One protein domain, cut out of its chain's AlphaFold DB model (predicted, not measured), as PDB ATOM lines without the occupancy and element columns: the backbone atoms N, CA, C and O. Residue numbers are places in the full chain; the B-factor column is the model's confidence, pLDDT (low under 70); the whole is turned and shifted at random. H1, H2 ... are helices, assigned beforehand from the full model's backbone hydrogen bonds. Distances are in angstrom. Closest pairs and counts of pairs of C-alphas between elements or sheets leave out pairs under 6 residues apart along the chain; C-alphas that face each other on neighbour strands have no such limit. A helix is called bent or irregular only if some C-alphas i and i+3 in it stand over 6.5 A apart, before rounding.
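This is residues 27 to 75 of the 80 residues of an uncharacterized protein of Streptomyces sp. SID10815 (UniProt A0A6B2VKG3). Two helices, H2 and H3, lie side by side with a narrow gap between them, the chain folding back from one to the other, while the one-turn helix H1 lies off at the far end of an arm before H2. Residues 29 to 35 of that arm stick out free. The printed part has 49 residues with three named helices in the order H1, H2, H3 and no named strand, an all helix class. It is loose, with a radius of gyration of the C-alphas of 13.9 A, and only just flat, spanning 43 by 22 by 12 A.

Start at residues 27 to 30, H1, and go on to residues 39 to 54, H2; these two are apart. Next look at residues 61 to 73, H3, which is apart from H1 too. H2 and H3 are close but not clearly touching, with the C-alphas of Val 48 and Met 71 the closest at 7.6 A. They run opposite ways at a shallow tilt of 9 degrees, 14.0 A from centre to centre. In the backbones of H2 and H3 every O i to N i+4 pair is within hydrogen-bond range; H1 is too short for such a pair, and its one O i to N i+3 pair is not within range.

Find C-alpha 27 at (-29.176, -26.304, -25.432), where H1 begins; it is only just irregular, its C-alphas 27 and 30 being 6.6 A apart. From C-alpha 39 at (-24.878, -32.037, -36.106), H2 runs 22.4 A to C-alpha 54. H3 runs 18.4 A from C-alpha 61 to C-alpha 73 at (-17.913, -33.773, -52.105).

The two C-alphas farthest apart, those of Tyr 30 and Thr 60, are 43.2 A apart. The printed part has no cut, and both links are short. Mean pLDDT of the printed part is 78.1; look for values under 70 at residues 27 to 34 and 55 to 59.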
ATOM      1  N   SER A  27     -30.182 -27.136 -26.093       69.75
ATOM      2  CA  SER A  27     -29.176 -26.304 -25.432       69.75
ATOM      3  C   SER A  27     -28.911 -24.984 -26.161       69.75
ATOM      4  O   SER A  27     -28.459 -24.036 -25.529       69.75
ATOM      5  N   LEU A  28     -29.210 -24.894 -27.463       64.31
ATOM      6  CA  LEU A  28     -28.936 -23.703 -28.267       64.31
ATOM      7  C   LEU A  28     -30.030 -22.629 -28.175       64.31
ATOM      8  O   LEU A  28     -29.747 -21.476 -28.490       64.31
ATOM      9  N   TYR A  29     -31.238 -22.947 -27.690       68.00
ATOM     10  CA  TYR A  29     -32.337 -21.966 -27.590       68.00
ATOM     11  C   TYR A  29     -32.016 -20.772 -26.681       68.00
ATOM     12  O   TYR A  29     -32.566 -19.692 -26.872       68.00
ATOM     13  N   TYR A  30     -31.124 -20.958 -25.707       69.88
ATOM     14  CA  TYR A  30     -30.757 -19.937 -24.723       69.88
ATOM     15  C   TYR A  30     -29.375 -19.323 -24.978       69.88
ATOM     16  O   TYR A  30     -28.889 -18.546 -24.160       69.88
ATOM     17  N   VAL A  31     -28.735 -19.662 -26.103       69.56
ATOM     18  CA  VAL A  31     -27.379 -19.206 -26.439       69.56
ATOM     19  C   VAL A  31     -27.384 -18.552 -27.828       69.56
ATOM     20  O   VAL A  31     -26.885 -19.136 -28.792       69.56
ATOM     21  N   PRO A  32     -27.964 -17.342 -27.959       64.06
ATOM     22  CA  PRO A  32     -28.132 -16.662 -29.247       64.06
ATOM     23  C   PRO A  32     -26.814 -16.163 -29.858       64.06
ATOM     24  O   PRO A  32     -26.780 -15.803 -31.028       64.06
ATOM     25  N   SER A  33     -25.725 -16.124 -29.084       67.19
ATOM     26  CA  SER A  33     -24.410 -15.658 -29.540       67.19
ATOM     27  C   SER A  33     -23.535 -16.751 -30.164       67.19
ATOM     28  O   SER A  33     -22.414 -16.462 -30.577       67.19
ATOM     29  N   GLN A  34     -23.986 -18.010 -30.186       68.88
ATOM     30  CA  GLN A  34     -23.240 -19.113 -30.796       68.88
ATOM     31  C   GLN A  34     -23.762 -19.413 -32.196       68.88
ATOM     32  O   GLN A  34     -24.966 -19.411 -32.415       68.88
ATOM     33  N   ASN A  35     -22.849 -19.738 -33.116       70.44
ATOM     34  CA  ASN A  35     -23.229 -20.231 -34.435       70.44
ATOM     35  C   ASN A  35     -24.076 -21.498 -34.277       70.44
ATOM     36  O   ASN A  35     -23.612 -22.519 -33.755       70.44
ATOM     37  N   TRP A  36     -25.315 -21.441 -34.735       79.19
ATOM     38  CA  TRP A  36     -26.258 -22.534 -34.655       79.19
ATOM     39  C   TRP A  36     -26.004 -23.478 -35.819       79.19
ATOM     40  O   TRP A  36     -26.270 -23.178 -36.977       79.19
ATOM     41  N   ARG A  37     -25.444 -24.653 -35.524       84.75
ATOM     42  CA  ARG A  37     -25.148 -25.672 -36.538       84.75
ATOM     43  C   ARG A  37     -25.828 -26.984 -36.209       84.75
ATOM     44  O   ARG A  37     -25.749 -27.483 -35.081       84.75
ATOM     45  N   CYS A  38     -26.470 -27.572 -37.217       84.44
ATOM     46  CA  CYS A  38     -26.936 -28.947 -37.116       84.44
ATOM     47  C   CYS A  38     -25.728 -29.885 -36.974       84.44
ATOM     48  O   CYS A  38     -24.624 -29.554 -37.407       84.44
ATOM     49  N   GLU A  39     -25.937 -31.050 -36.359       84.00
ATOM     50  CA  GLU A  39     -24.878 -32.037 -36.106       84.00
ATOM     51  C   GLU A  39     -23.994 -32.342 -37.329       84.00
ATOM     52  O   GLU A  39     -22.775 -32.258 -37.182       84.00
ATOM     53  N   PRO A  40     -24.527 -32.600 -38.544       85.94
ATOM     54  CA  PRO A  40     -23.662 -32.892 -39.685       85.94
ATOM     55  C   PRO A  40     -22.812 -31.684 -40.102       85.94
ATOM     56  O   PRO A  40     -21.634 -31.839 -40.411       85.94
ATOM     57  N   CYS A  41     -23.364 -30.466 -40.057       87.62
ATOM     58  CA  CYS A  41     -22.607 -29.250 -40.371       87.62
ATOM     59  C   CYS A  41     -21.533 -28.941 -39.320       87.62
ATOM     60  O   CYS A  41     -20.461 -28.446 -39.661       87.62
ATOM     61  N   GLU A  42     -21.809 -29.211 -38.045       87.06
ATOM     62  CA  GLU A  42     -20.828 -29.048 -36.973       87.06
ATOM     63  C   GLU A  42     -19.690 -30.063 -37.098       87.06
ATOM     64  O   GLU A  42     -18.527 -29.662 -37.088       87.06
ATOM     65  N   ALA A  43     -20.012 -31.343 -37.305       87.06
ATOM     66  CA  ALA A  43     -19.024 -32.401 -37.506       87.06
ATOM     67  C   ALA A  43     -18.144 -32.133 -38.736       87.06
ATOM     68  O   ALA A  43     -16.922 -32.280 -38.668       87.06
ATOM     69  N   PHE A  44     -18.747 -31.679 -39.838       89.00
ATOM     70  CA  PHE A  44     -18.014 -31.290 -41.039       89.00
ATOM     71  C   PHE A  44     -17.025 -30.158 -40.749       89.00
ATOM     72  O   PHE A  44     -15.845 -30.273 -41.075       89.00
ATOM     73  N   VAL A  45     -17.466 -29.083 -40.088       86.56
ATOM     74  CA  VAL A  45     -16.567 -27.959 -39.797       86.56
ATOM     75  C   VAL A  45     -15.480 -28.356 -38.805       86.56
ATOM     76  O   VAL A  45     -14.329 -28.009 -39.036       86.56
ATOM     77  N   ALA A  46     -15.795 -29.126 -37.764       86.38
ATOM     78  CA  ALA A  46     -14.786 -29.641 -36.843       86.38
ATOM     79  C   ALA A  46     -13.703 -30.442 -37.586       86.38
ATOM     80  O   ALA A  46     -12.513 -30.248 -37.336       86.38
ATOM     81  N   LYS A  47     -14.099 -31.276 -38.556       85.75
ATOM     82  CA  LYS A  47     -13.172 -32.054 -39.389       85.75
ATOM     83  C   LYS A  47     -12.321 -31.168 -40.301       85.75
ATOM     84  O   LYS A  47     -11.110 -31.354 -40.345       85.75
ATOM     85  N   VAL A  48     -12.914 -30.173 -40.961       84.69
ATOM     86  CA  VAL A  48     -12.176 -29.196 -41.785       84.69
ATOM     87  C   VAL A  48     -11.195 -28.383 -40.939       84.69
ATOM     88  O   VAL A  48     -10.052 -28.178 -41.340       84.69
ATOM     89  N   THR A  49     -11.606 -27.943 -39.749       84.06
ATOM     90  CA  THR A  49     -10.732 -27.226 -38.814       84.06
ATOM     91  C   THR A  49      -9.589 -28.116 -38.338       84.06
ATOM     92  O   THR A  49      -8.452 -27.660 -38.329       84.06
ATOM     93  N   ALA A  50      -9.851 -29.384 -38.010       83.44
ATOM     94  CA  ALA A  50      -8.812 -30.341 -37.636       83.44
ATOM     95  C   ALA A  50      -7.817 -30.589 -38.781       83.44
ATOM     96  O   ALA A  50      -6.611 -30.539 -38.557       83.44
ATOM     97  N   MET A  51      -8.303 -30.773 -40.014       78.56
ATOM     98  CA  MET A  51      -7.448 -30.889 -41.200       78.56
ATOM     99  C   MET A  51      -6.575 -29.642 -41.371       78.56
ATOM    100  O   MET A  51      -5.364 -29.756 -41.511       78.56
ATOM    101  N   ARG A  52      -7.154 -28.442 -41.267       75.56
ATOM    102  CA  ARG A  52      -6.401 -27.184 -41.364       75.56
ATOM    103  C   ARG A  52      -5.376 -27.000 -40.238       75.56
ATOM    104  O   ARG A  52      -4.341 -26.389 -40.461       75.56
ATOM    105  N   LEU A  53      -5.655 -27.492 -39.031       79.25
ATOM    106  CA  LEU A  53      -4.708 -27.429 -37.912       79.25
ATOM    107  C   LEU A  53      -3.518 -28.374 -38.115       79.25
ATOM    108  O   LEU A  53      -2.394 -28.003 -37.790       79.25
ATOM    109  N   MET A  54      -3.755 -29.568 -38.666       75.19
ATOM    110  CA  MET A  54      -2.692 -30.531 -38.986       75.19
ATOM    111  C   MET A  54      -1.852 -30.065 -40.183       75.19
ATOM    112  O   MET A  54      -0.629 -30.182 -40.172       75.19
ATOM    113  N   HIS A  55      -2.501 -29.474 -41.186       67.81
ATOM    114  CA  HIS A  55      -1.871 -28.890 -42.366       67.81
ATOM    115  C   HIS A  55      -1.771 -27.372 -42.185       67.81
ATOM    116  O   HIS A  55      -2.533 -26.613 -42.785       67.81
ATOM    117  N   SER A  56      -0.854 -26.933 -41.311       63.16
ATOM    118  CA  SER A  56      -0.637 -25.513 -40.959       63.16
ATOM    119  C   SER A  56      -0.549 -24.570 -42.174       63.16
ATOM    120  O   SER A  56      -0.958 -23.415 -42.068       63.16
ATOM    121  N   GLN A  57      -0.130 -25.094 -43.330       61.66
ATOM    122  CA  GLN A  57      -0.448 -24.659 -44.693       61.66
ATOM    123  C   GLN A  57      -0.454 -25.915 -45.588       61.66
ATOM    124  O   GLN A  57       0.312 -26.839 -45.301       61.66
ATOM    125  N   PRO A  58      -1.275 -25.992 -46.654       63.41
ATOM    126  CA  PRO A  58      -1.036 -26.984 -47.701       63.41
ATOM    127  C   PRO A  58       0.378 -26.738 -48.245       63.41
ATOM    128  O   PRO A  58       0.713 -25.606 -48.603       63.41
ATOM    129  N   ALA A  59       1.234 -27.759 -48.235       62.41
ATOM    130  CA  ALA A  59       2.627 -27.623 -48.655       62.41
ATOM    131  C   ALA A  59       2.725 -27.360 -50.166       62.41
ATOM    132  O   ALA A  59       3.722 -26.811 -50.639       62.41
ATOM    133  N   THR A  60       1.677 -27.715 -50.920       72.88
ATOM    134  CA  THR A  60       1.566 -27.517 -52.368       72.88
ATOM    135  C   THR A  60       0.149 -27.100 -52.790       72.88
ATOM    136  O   THR A  60      -0.827 -27.283 -52.061       72.88
ATOM    137  N   GLY A  61       0.016 -26.548 -54.003       74.56
ATOM    138  CA  GLY A  61      -1.293 -26.230 -54.593       74.56
ATOM    139  C   GLY A  61      -2.179 -27.465 -54.815       74.56
ATOM    140  O   GLY A  61      -3.388 -27.386 -54.629       74.56
ATOM    141  N   GLU A  62      -1.581 -28.620 -55.114       79.75
ATOM    142  CA  GLU A  62      -2.288 -29.887 -55.356       79.75
ATOM    143  C   GLU A  62      -2.961 -30.443 -54.086       79.75
ATOM    144  O   GLU A  62      -4.086 -30.951 -54.131       79.75
ATOM    145  N   GLU A  63      -2.321 -30.283 -52.921       74.31
ATOM    146  CA  GLU A  63      -2.916 -30.642 -51.626       74.31
ATOM    147  C   GLU A  63      -4.115 -29.751 -51.285       74.31
ATOM    148  O   GLU A  63      -5.123 -30.230 -50.757       74.31
ATOM    149  N   LEU A  64      -4.029 -28.457 -51.612       78.25
ATOM    150  CA  LEU A  64      -5.133 -27.522 -51.414       78.25
ATOM    151  C   LEU A  64      -6.319 -27.872 -52.317       78.25
ATOM    152  O   LEU A  64      -7.451 -27.923 -51.839       78.25
ATOM    153  N   GLU A  65      -6.072 -28.143 -53.598       83.00
ATOM    154  CA  GLU A  65      -7.113 -28.547 -54.550       83.00
ATOM    155  C   GLU A  65      -7.792 -29.855 -54.128       83.00
ATOM    156  O   GLU A  65      -9.022 -29.935 -54.112       83.00
ATOM    157  N   SER A  66      -7.014 -30.845 -53.684       83.75
ATOM    158  CA  SER A  66      -7.538 -32.117 -53.172       83.75
ATOM    159  C   SER A  66      -8.399 -31.932 -51.918       83.75
ATOM    160  O   SER A  66      -9.471 -32.532 -51.799       83.75
ATOM    161  N   LEU A  67      -7.975 -31.067 -50.989       80.56
ATOM    162  CA  LEU A  67      -8.751 -30.738 -49.793       80.56
ATOM    163  C   LEU A  67     -10.062 -30.028 -50.155       80.56
ATOM    164  O   LEU A  67     -11.113 -30.367 -49.611       80.56
ATOM    165  N   VAL A  68     -10.021 -29.074 -51.089       84.00
ATOM    166  CA  VAL A  68     -11.211 -28.359 -51.572       84.00
ATOM    167  C   VAL A  68     -12.184 -29.321 -52.255       84.00
ATOM    168  O   VAL A  68     -13.378 -29.281 -51.955       84.00
ATOM    169  N   ALA A  69     -11.691 -30.225 -53.103       86.56
ATOM    170  CA  ALA A  69     -12.511 -31.246 -53.751       86.56
ATOM    171  C   ALA A  69     -13.173 -32.175 -52.721       86.56
ATOM    172  O   ALA A  69     -14.377 -32.434 -52.795       86.56
ATOM    173  N   TRP A  70     -12.425 -32.619 -51.704       86.25
ATOM    174  CA  TRP A  70     -12.982 -33.414 -50.609       86.25
ATOM    175  C   TRP A  70     -14.056 -32.642 -49.835       86.25
ATOM    176  O   TRP A  70     -15.125 -33.189 -49.555       86.25
ATOM    177  N   MET A  71     -13.807 -31.366 -49.521       85.56
ATOM    178  CA  MET A  71     -14.770 -30.509 -48.828       85.56
ATOM    179  C   MET A  71     -16.070 -30.363 -49.616       85.56
ATOM    180  O   MET A  71     -17.135 -30.490 -49.025       85.56
ATOM    181  N   GLN A  72     -15.994 -30.137 -50.929       85.38
ATOM    182  CA  GLN A  72     -17.171 -30.016 -51.793       85.38
ATOM    183  C   GLN A  72     -17.957 -31.328 -51.886       85.38
ATOM    184  O   GLN A  72     -19.180 -31.311 -51.806       85.38
ATOM    185  N   ALA A  73     -17.268 -32.464 -52.004       85.25
ATOM    186  CA  ALA A  73     -17.913 -33.773 -52.105       85.25
ATOM    187  C   ALA A  73     -18.606 -34.222 -50.806       85.25
ATOM    188  O   ALA A  73     -19.504 -35.057 -50.849       85.25
ATOM    189  N   ASN A  74     -18.183 -33.696 -49.652       83.88
ATOM    190  CA  ASN A  74     -18.659 -34.119 -48.333       83.88
ATOM    191  C   ASN A  74     -19.456 -33.027 -47.599       83.88
ATOM    192  O   ASN A  74     -19.736 -33.192 -46.411       83.88
ATOM    193  N   ASP A  75     -19.792 -31.911 -48.255       83.38
ATOM    194  CA  ASP A  75     -20.513 -30.815 -47.605       83.38
ATOM    195  C   ASP A  75     -21.990 -31.195 -47.371       83.38
ATOM    196  O   ASP A  75     -22.763 -31.353 -48.318       83.38
TER     197      ASP A  75